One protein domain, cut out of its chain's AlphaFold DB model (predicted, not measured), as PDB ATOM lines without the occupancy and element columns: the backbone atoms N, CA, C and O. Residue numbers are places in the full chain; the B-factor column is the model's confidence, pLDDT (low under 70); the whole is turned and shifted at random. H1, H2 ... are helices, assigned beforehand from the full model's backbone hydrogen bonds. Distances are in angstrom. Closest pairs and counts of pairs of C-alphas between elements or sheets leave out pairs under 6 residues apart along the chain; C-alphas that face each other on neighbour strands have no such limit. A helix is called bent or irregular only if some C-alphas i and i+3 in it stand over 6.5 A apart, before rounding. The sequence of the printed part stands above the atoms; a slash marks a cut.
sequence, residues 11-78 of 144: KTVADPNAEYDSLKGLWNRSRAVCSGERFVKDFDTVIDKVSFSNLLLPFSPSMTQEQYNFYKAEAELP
ATOM      1  N   LYS A  11     172.685 211.714 233.497       58.59
ATOM      2  CA  LYS A  11     173.349 212.843 232.849       58.59
ATOM      3  C   LYS A  11     174.851 212.673 233.002       58.59
ATOM      4  O   LYS A  11     175.358 212.522 234.113       58.59
ATOM      5  N   THR A  12     175.538 212.697 231.879       63.88
ATOM      6  CA  THR A  12     176.991 212.732 231.804       63.88
ATOM      7  C   THR A  12     177.462 214.175 231.662       63.88
ATOM      8  O   THR A  12     176.665 215.085 231.437       63.88
ATOM      9  N   VAL A  13     178.770 214.397 231.760       58.34
ATOM     10  CA  VAL A  13     179.383 215.713 231.506       58.34
ATOM     11  C   VAL A  13     179.120 216.191 230.064       58.34
ATOM     12  O   VAL A  13     179.134 217.389 229.796       58.34
ATOM     13  N   ALA A  14     178.801 215.272 229.142       62.38
ATOM     14  CA  ALA A  14     178.430 215.574 227.761       62.38
ATOM     15  C   ALA A  14     177.015 216.161 227.608       62.38
ATOM     16  O   ALA A  14     176.704 216.780 226.584       62.38
ATOM     17  N   ASP A  15     176.145 215.933 228.596       66.44
ATOM     18  CA  ASP A  15     174.749 216.337 228.533       66.44
ATOM     19  C   ASP A  15     174.580 217.792 228.984       66.44
ATOM     20  O   ASP A  15     175.159 218.208 229.991       66.44
ATOM     21  N   PRO A  16     173.737 218.581 228.293       65.06
ATOM     22  CA  PRO A  16     173.437 219.926 228.744       65.06
ATOM     23  C   PRO A  16     172.811 219.898 230.146       65.06
ATOM     24  O   PRO A  16     171.996 219.030 230.510       65.06
ATOM     25  N   ASN A  17     173.177 220.895 230.954       69.44
ATOM     26  CA  ASN A  17     172.520 221.116 232.236       69.44
ATOM     27  C   ASN A  17     171.014 221.405 232.017       69.44
ATOM     28  O   ASN A  17     170.556 221.641 230.897       69.44
ATOM     29  N   ALA A  18     170.213 221.363 233.084       70.75
ATOM     30  CA  ALA A  18     168.761 221.537 232.962       70.75
ATOM     31  C   ALA A  18     168.341 222.894 232.353       70.75
ATOM     32  O   ALA A  18     167.295 222.970 231.715       70.75
ATOM     33  N   GLU A  19     169.152 223.944 232.504       66.25
ATOM     34  CA  GLU A  19     168.882 225.273 231.938       66.25
ATOM     35  C   GLU A  19     169.100 225.300 230.415       66.25
ATOM     36  O   GLU A  19     168.325 225.914 229.678       66.25
ATOM     37  N   TYR A  20     170.108 224.572 229.926       63.38
ATOM     38  CA  TYR A  20     170.456 224.488 228.504       63.38
ATOM     39  C   TYR A  20     169.704 223.397 227.736       63.38
ATOM     40  O   TYR A  20     169.858 223.305 226.520       63.38
ATOM     41  N   ASP A  21     168.856 222.601 228.389       72.88
ATOM     42  CA  ASP A  21     168.080 221.547 227.719       72.88
ATOM     43  C   ASP A  21     167.121 222.138 226.664       72.88
ATOM     44  O   ASP A  21     166.941 221.597 225.573       72.88
ATOM     45  N   SER A  22     166.603 223.344 226.931       78.06
ATOM     46  CA  SER A  22     165.822 224.143 225.971       78.06
ATOM     47  C   SER A  22     166.636 224.631 224.760       78.06
ATOM     48  O   SER A  22     166.074 224.944 223.712       78.06
ATOM     49  N   LEU A  23     167.966 224.660 224.883       78.50
ATOM     50  CA  LEU A  23     168.925 225.125 223.879       78.50
ATOM     51  C   LEU A  23     169.735 223.972 223.269       78.50
ATOM     52  O   LEU A  23     170.750 224.204 222.612       78.50
ATOM     53  N   LYS A  24     169.273 222.726 223.424       79.62
ATOM     54  CA  LYS A  24     169.978 221.518 222.971       79.62
ATOM     55  C   LYS A  24     170.374 221.541 221.489       79.62
ATOM     56  O   LYS A  24     171.446 221.062 221.132       79.62
ATOM     57  N   GLY A  25     169.552 222.137 220.621       80.56
ATOM     58  CA  GLY A  25     169.889 222.305 219.202       80.56
ATOM     59  C   GLY A  25     171.115 223.200 218.977       80.56
ATOM     60  O   GLY A  25     171.996 222.862 218.188       80.56
ATOM     61  N   LEU A  26     171.206 224.310 219.716       80.75
ATOM     62  CA  LEU A  26     172.366 225.200 219.685       80.75
ATOM     63  C   LEU A  26     173.593 224.522 220.303       80.75
ATOM     64  O   LEU A  26     174.675 224.600 219.730       80.75
ATOM     65  N   TRP A  27     173.412 223.809 221.417       79.75
ATOM     66  CA  TRP A  27     174.463 223.029 222.071       79.75
ATOM     67  C   TRP A  27     175.118 222.031 221.109       79.75
ATOM     68  O   TRP A  27     176.328 222.085 220.899       79.75
ATOM     69  N   ASN A  28     174.320 221.178 220.460       82.31
ATOM     70  CA  ASN A  28     174.820 220.169 219.523       82.31
ATOM     71  C   ASN A  28     175.565 220.804 218.340       82.31
ATOM     72  O   ASN A  28     176.621 220.319 217.940       82.31
ATOM     73  N   ARG A  29     175.043 221.921 217.819       83.94
ATOM     74  CA  ARG A  29     175.684 222.684 216.744       83.94
ATOM     75  C   ARG A  29     177.046 223.231 217.173       83.94
ATOM     76  O   ARG A  29     178.034 223.046 216.469       83.94
ATOM     77  N   SER A  30     177.105 223.912 218.316       81.50
ATOM     78  CA  SER A  30     178.348 224.477 218.848       81.50
ATOM     79  C   SER A  30     179.379 223.389 219.141       81.50
ATOM     80  O   SER A  30     180.549 223.565 218.815       81.50
ATOM     81  N   ARG A  31     178.947 222.243 219.681       79.38
ATOM     82  CA  ARG A  31     179.808 221.076 219.907       79.38
ATOM     83  C   ARG A  31     180.398 220.550 218.603       79.38
ATOM     84  O   ARG A  31     181.613 220.421 218.524       79.38
ATOM     85  N   ALA A  32     179.577 220.342 217.572       84.06
ATOM     86  CA  ALA A  32     180.060 219.872 216.276       84.06
ATOM     87  C   ALA A  32     181.152 220.793 215.703       84.06
ATOM     88  O   ALA A  32     182.206 220.322 215.286       84.06
ATOM     89  N   VAL A  33     180.946 222.113 215.752       84.12
ATOM     90  CA  VAL A  33     181.924 223.088 215.239       84.12
ATOM     91  C   VAL A  33     183.217 223.106 216.062       84.12
ATOM     92  O   VAL A  33     184.303 223.185 215.488       84.12
ATOM     93  N   CYS A  34     183.126 223.014 217.389       80.94
ATOM     94  CA  CYS A  34     184.299 222.978 218.267       80.94
ATOM     95  C   CYS A  34     185.132 221.700 218.100       80.94
ATOM     96  O   CYS A  34     186.357 221.764 218.182       80.94
ATOM     97  N   SER A  35     184.482 220.564 217.843       78.50
ATOM     98  CA  SER A  35     185.145 219.267 217.665       78.50
ATOM     99  C   SER A  35     185.810 219.113 216.289       78.50
ATOM    100  O   SER A  35     186.668 218.254 216.108       78.50
ATOM    101  N   GLY A  36     185.480 219.979 215.326       81.31
ATOM    102  CA  GLY A  36     186.168 220.075 214.039       81.31
ATOM    103  C   GLY A  36     185.387 219.496 212.861       81.31
ATOM    104  O   GLY A  36     184.233 219.090 212.976       81.31
ATOM    105  N   GLU A  37     186.021 219.480 211.686       85.62
ATOM    106  CA  GLU A  37     185.336 219.260 210.405       85.62
ATOM    107  C   GLU A  37     184.552 217.948 210.328       85.62
ATOM    108  O   GLU A  37     183.409 217.946 209.871       85.62
ATOM    109  N   ARG A  38     185.136 216.846 210.813       86.94
ATOM    110  CA  ARG A  38     184.491 215.527 210.815       86.94
ATOM    111  C   ARG A  38     183.119 215.571 211.497       86.94
ATOM    112  O   ARG A  38     182.138 215.109 210.931       86.94
ATOM    113  N   PHE A  39     183.039 216.207 212.659       85.56
ATOM    114  CA  PHE A  39     181.814 216.311 213.452       85.56
ATOM    115  C   PHE A  39     180.769 217.186 212.801       85.56
ATOM    116  O   PHE A  39     179.578 216.909 212.897       85.56
ATOM    117  N   VAL A  40     181.205 218.249 212.133       88.00
ATOM    118  CA  VAL A  40     180.292 219.097 211.379       88.00
ATOM    119  C   VAL A  40     179.731 218.326 210.184       88.00
ATOM    120  O   VAL A  40     178.526 218.386 209.949       88.00
ATOM    121  N   LYS A  41     180.552 217.534 209.482       89.00
ATOM    122  CA  LYS A  41     180.089 216.651 208.397       89.00
ATOM    123  C   LYS A  41     179.122 215.574 208.899       89.00
ATOM    124  O   LYS A  41     178.168 215.251 208.185       89.00
ATOM    125  N   ASP A  42     179.331 215.056 210.105       88.81
ATOM    126  CA  ASP A  42     178.438 214.081 210.740       88.81
ATOM    127  C   ASP A  42     177.131 214.734 211.235       88.81
ATOM    128  O   ASP A  42     176.046 214.174 211.063       88.81
ATOM    129  N   PHE A  43     177.188 215.959 211.766       87.56
ATOM    130  CA  PHE A  43     176.001 216.746 212.126       87.56
ATOM    131  C   PHE A  43     175.143 217.058 210.887       87.56
ATOM    132  O   PHE A  43     173.923 216.908 210.911       87.56
ATOM    133  N   ASP A  44     175.790 217.382 209.767       89.12
ATOM    134  CA  ASP A  44     175.173 217.627 208.461       89.12
ATOM    135  C   ASP A  44     174.913 216.326 207.674       89.12
ATOM    136  O   ASP A  44     175.169 216.215 206.475       89.12
ATOM    137  N   THR A  45     174.417 215.266 208.315       87.31
ATOM    138  CA  THR A  45     174.137 214.006 207.595       87.31
ATOM    139  C   THR A  45     172.952 214.123 206.640       87.31
ATOM    140  O   THR A  45     172.996 213.586 205.534       87.31
ATOM    141  N   VAL A  46     171.910 214.851 207.035       87.44
ATOM    142  CA  VAL A  46     170.663 214.976 206.271       87.44
ATOM    143  C   VAL A  46     170.441 216.430 205.883       87.44
ATOM    144  O   VAL A  46     170.673 217.336 206.685       87.44
ATOM    145  N   ILE A  47     169.970 216.650 204.654       86.06
ATOM    146  CA  ILE A  47     169.559 217.980 204.216       86.06
ATOM    147  C   ILE A  47     168.301 218.417 204.976       86.06
ATOM    148  O   ILE A  47     167.229 217.815 204.866       86.06
ATOM    149  N   ASP A  48     168.423 219.492 205.741       83.75
ATOM    150  CA  ASP A  48     167.321 220.090 206.473       83.75
ATOM    151  C   ASP A  48     166.630 221.151 205.613       83.75
ATOM    152  O   ASP A  48     167.041 222.310 205.528       83.75
ATOM    153  N   LYS A  49     165.536 220.736 204.974       80.50
ATOM    154  CA  LYS A  49     164.710 221.599 204.117       80.50
ATOM    155  C   LYS A  49     163.639 222.385 204.879       80.50
ATOM    156  O   LYS A  49     162.887 223.116 204.240       80.50
ATOM    157  N   VAL A  50     163.515 222.192 206.194       80.25
ATOM    158  CA  VAL A  50     162.419 222.759 206.996       80.25
ATOM    159  C   VAL A  50     162.933 223.862 207.906       80.25
ATOM    160  O   VAL A  50     162.429 224.982 207.854       80.25
ATOM    161  N   SER A  51     163.934 223.554 208.729       79.31
ATOM    162  CA  SER A  51     164.530 224.503 209.674       79.31
ATOM    163  C   SER A  51     165.821 225.140 209.165       79.31
ATOM    164  O   SER A  51     166.330 226.053 209.815       79.31
ATOM    165  N   PHE A  52     166.324 224.705 208.003       76.44
ATOM    166  CA  PHE A  52     167.505 225.265 207.340       76.44
ATOM    167  C   PHE A  52     168.723 225.343 208.271       76.44
ATOM    168  O   PHE A  52     169.435 226.347 208.327       76.44
ATOM    169  N   SER A  53     168.927 224.285 209.057       79.06
ATOM    170  CA  SER A  53     169.866 224.276 210.177       79.06
ATOM    171  C   SER A  53     171.249 223.687 209.869       79.06
ATOM    172  O   SER A  53     172.085 223.666 210.780       79.06
ATOM    173  N   ASN A  54     171.496 223.266 208.621       86.56
ATOM    174  CA  ASN A  54     172.792 222.750 208.175       86.56
ATOM    175  C   ASN A  54     173.920 223.793 208.273       86.56
ATOM    176  O   ASN A  54     173.678 224.997 208.183       86.56
ATOM    177  N   LEU A  55     175.154 223.322 208.454       84.50
ATOM    178  CA  LEU A  55     176.319 224.126 208.828       84.50
ATOM    179  C   LEU A  55     177.286 224.434 207.678       84.50
ATOM    180  O   LEU A  55     177.768 225.561 207.589       84.50
ATOM    181  N   LEU A  56     177.608 223.451 206.836       81.38
ATOM    182  CA  LEU A  56     178.727 223.542 205.886       81.38
ATOM    183  C   LEU A  56     178.351 224.168 204.552       81.38
ATOM    184  O   LEU A  56     179.152 224.870 203.940       81.38
ATOM    185  N   LEU A  57     177.145 223.876 204.075       78.62
ATOM    186  CA  LEU A  57     176.736 224.222 202.724       78.62
ATOM    187  C   LEU A  57     175.484 225.087 202.742       78.62
ATOM    188  O   LEU A  57     174.507 224.727 203.407       78.62
ATOM    189  N   PRO A  58     175.461 226.185 201.966       67.81
ATOM    190  CA  PRO A  58     174.232 226.919 201.735       67.81
ATOM    191  C   PRO A  58     173.205 225.985 201.086       67.81
ATOM    192  O   PRO A  58     173.482 225.280 200.114       67.81
ATOM    193  N   PHE A  59     172.006 225.954 201.659       65.38
ATOM    194  CA  PHE A  59     170.947 225.069 201.200       65.38
ATOM    195  C   PHE A  59     170.363 225.562 199.872       65.38
ATOM    196  O   PHE A  59     170.207 226.758 199.630       65.38
ATOM    197  N   SER A  60     169.965 224.614 199.029       70.38
ATOM    198  CA  SER A  60     169.063 224.864 197.910       70.38
ATOM    199  C   SER A  60     167.821 223.990 198.102       70.38
ATOM    200  O   SER A  60     167.966 222.776 198.274       70.38
ATOM    201  N   PRO A  61     166.600 224.557 198.064       72.94
ATOM    202  CA  PRO A  61     165.362 223.790 198.234       72.94
ATOM    203  C   PRO A  61     165.221 222.622 197.241       72.94
ATOM    204  O   PRO A  61     164.637 221.582 197.563       72.94
ATOM    205  N   SER A  62     165.797 222.772 196.043       83.06
ATOM    206  CA  SER A  62     165.775 221.772 194.973       83.06
ATOM    207  C   SER A  62     166.893 220.730 195.061       83.06
ATOM    208  O   SER A  62     166.871 219.769 194.295       83.06
ATOM    209  N   MET A  63     167.848 220.877 195.984       85.88
ATOM    210  CA  MET A  63     168.981 219.959 196.104       85.88
ATOM    211  C   MET A  63     168.527 218.581 196.594       85.88
ATOM    212  O   MET A  63     167.720 218.467 197.527       85.88
ATOM    213  N   THR A  64     169.029 217.523 195.963       89.38
ATOM    214  CA  THR A  64     168.822 216.145 196.424       89.38
ATOM    215  C   THR A  64     169.815 215.790 197.532       89.38
ATOM    216  O   THR A  64     170.847 216.443 197.693       89.38
ATOM    217  N   GLN A  65     169.530 214.733 198.297       89.81
ATOM    218  CA  GLN A  65     170.458 214.257 199.330       89.81
ATOM    219  C   GLN A  65     171.795 213.790 198.729       89.81
ATOM    220  O   GLN A  65     172.844 214.009 199.320       89.81
ATOM    221  N   GLU A  66     171.774 213.183 197.540       90.69
ATOM    222  CA  GLU A  66     172.986 212.732 196.840       90.69
ATOM    223  C   GLU A  66     173.881 213.907 196.438       90.69
ATOM    224  O   GLU A  66     175.084 213.880 196.686       90.69
ATOM    225  N   GLN A  67     173.286 214.967 195.881       89.31
ATOM    226  CA  GLN A  67     174.004 216.202 195.559       89.31
ATOM    227  C   GLN A  67     174.598 216.835 196.817       89.31
ATOM    228  O   GLN A  67     175.759 217.229 196.826       89.31
ATOM    229  N   TYR A  68     173.816 216.886 197.895       90.19
ATOM    230  CA  TYR A  68     174.274 217.418 199.169       90.19
ATOM    231  C   TYR A  68     175.456 216.619 199.737       90.19
ATOM    232  O   TYR A  68     176.460 217.205 200.124       90.19
ATOM    233  N   ASN A  69     175.382 215.284 199.718       90.25
ATOM    234  CA  ASN A  69     176.467 214.412 200.171       90.25
ATOM    235  C   ASN A  69     177.755 214.626 199.368       90.25
ATOM    236  O   ASN A  69     178.834 214.649 199.956       90.25
ATOM    237  N   PHE A  70     177.637 214.812 198.049       90.00
ATOM    238  CA  PHE A  70     178.774 215.116 197.183       90.00
ATOM    239  C   PHE A  70     179.449 216.431 197.585       90.00
ATOM    240  O   PHE A  70     180.643 216.448 197.867       90.00
ATOM    241  N   TYR A  71     178.685 217.519 197.694       89.00
ATOM    242  CA  TYR A  71     179.248 218.806 198.102       89.00
ATOM    243  C   TYR A  71     179.786 218.779 199.534       89.00
ATOM    244  O   TYR A  71     180.761 219.458 199.834       89.00
ATOM    245  N   LYS A  72     179.167 217.999 200.428       90.19
ATOM    246  CA  LYS A  72     179.593 217.903 201.825       90.19
ATOM    247  C   LYS A  72     180.952 217.226 201.940       90.19
ATOM    248  O   LYS A  72     181.732 217.602 202.807       90.19
ATOM    249  N   ALA A  73     181.238 216.244 201.084       87.50
ATOM    250  CA  ALA A  73     182.542 215.588 201.053       87.50
ATOM    251  C   ALA A  73     183.673 216.601 200.796       87.50
ATOM    252  O   ALA A  73     184.675 216.572 201.507       87.50
ATOM    253  N   GLU A  74     183.444 217.536 199.868       88.19
ATOM    254  CA  GLU A  74     184.382 218.597 199.464       88.19
ATOM    255  C   GLU A  74     184.358 219.838 200.374       88.19
ATOM    256  O   GLU A  74     185.229 220.699 200.276       88.19
ATOM    257  N   ALA A  75     183.351 219.980 201.237       87.69
ATOM    258  CA  ALA A  75     183.227 221.149 202.098       87.69
ATOM    259  C   ALA A  75     184.289 221.145 203.205       87.69
ATOM    260  O   ALA A  75     184.532 220.110 203.827       87.69
ATOM    261  N   GLU A  76     184.850 222.313 203.507       84.75
ATOM    262  CA  GLU A  76     185.782 222.508 204.619       84.75
ATOM    263  C   GLU A  76     185.123 223.303 205.749       84.75
ATOM    264  O   GLU A  76     184.331 224.220 205.508       84.75
ATOM    265  N   LEU A  77     185.466 222.977 206.998       84.25
ATOM    266  CA  LEU A  77     185.032 223.779 208.143       84.25
ATOM    267  C   LEU A  77     185.947 225.005 208.308       84.25
ATOM    268  O   LEU A  77     187.147 224.834 208.533       84.25
ATOM    269  N   PRO A  78     185.420 226.247 208.316       75.81
ATOM    270  CA  PRO A  78     186.240 227.425 208.568       75.81
ATOM    271  C   PRO A  78     186.885 227.370 209.963       75.81
ATOM    272  O   PRO A  78     186.219 227.530 210.987       75.81
TER     273      PRO A  78
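What this domain is: This is residues 11 to 78 of the 144 residues of an uncharacterized protein of Gammaproteobacteria bacterium (UniProt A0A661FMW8). Three helices stand side by side in a loose, zigzag row, H2 between H1 and H3, with each one running opposite ways to the next; a long unnamed stretch, residues 44 to 64, goes out from the end of H2, folds back and goes out again before H3. H1 and H2 form a helical hairpin, while H3 is less closely placed, and residues 17 to 23 stick out at the far end of H1. The printed part has 68 residues with three named helices, H1, H2 and H3 in that order, and no named strand; the class is all helix, though under half of the residues, 32 of 68, are in named elements. It is only just loose, close to compact, with a radius of gyration of the C-alphas of 13.4 A, and is elongated, spanning 38 by 24 by 18 A.

How they stand to each other: Residues 17 to 23, of which 21 to 23 belong to H1, stand free. H1, residues 21 to 35, touches H2, residues 37 to 43, with residues 29 to 33 alone; the closest C-alphas are those of Ala 32 and Phe 39, 4.9 A apart. Their lines stand at a shallow tilt of 30 degrees, opposite ways, and the two form a hairpin, joined by a tight link of one residue. H2 and H3, residues 65 to 74, are close but not clearly touching; their closest C-alphas, those of Lys 41 and Lys 72, are 6.7 A apart. Their lines stand at a shallow tilt of 17 degrees, opposite ways. H1 and H3 are apart. Every O i to N i+4 pair is within hydrogen-bond range in H2, against 9 of 11 in H1 and 5 of 6 in H3.

Where its parts are: H1 begins at C-alpha 21 at (168.080, 221.547, 227.719) and measures 19.9 A from first to last C-alpha. It is irregular: C-alphas 22 and 25 are 8.1 A apart. H2 begins at C-alpha 37 at (185.336, 219.260, 210.405) and measures 9.8 A. H3 measures 14.6 A and ends at C-alpha 74 at (184.382, 218.597, 199.464).

The domain as a whole: The two C-alphas farthest apart are those of Lys 11 and Ser 62, at 39.6 A. The printed part has no cut, and the link from H2 to H3, of 21 residues, is long. The mean pLDDT of the printed part is 80.4; residues 11 to 17, 19 to 20 and 58 to 59 are under 70.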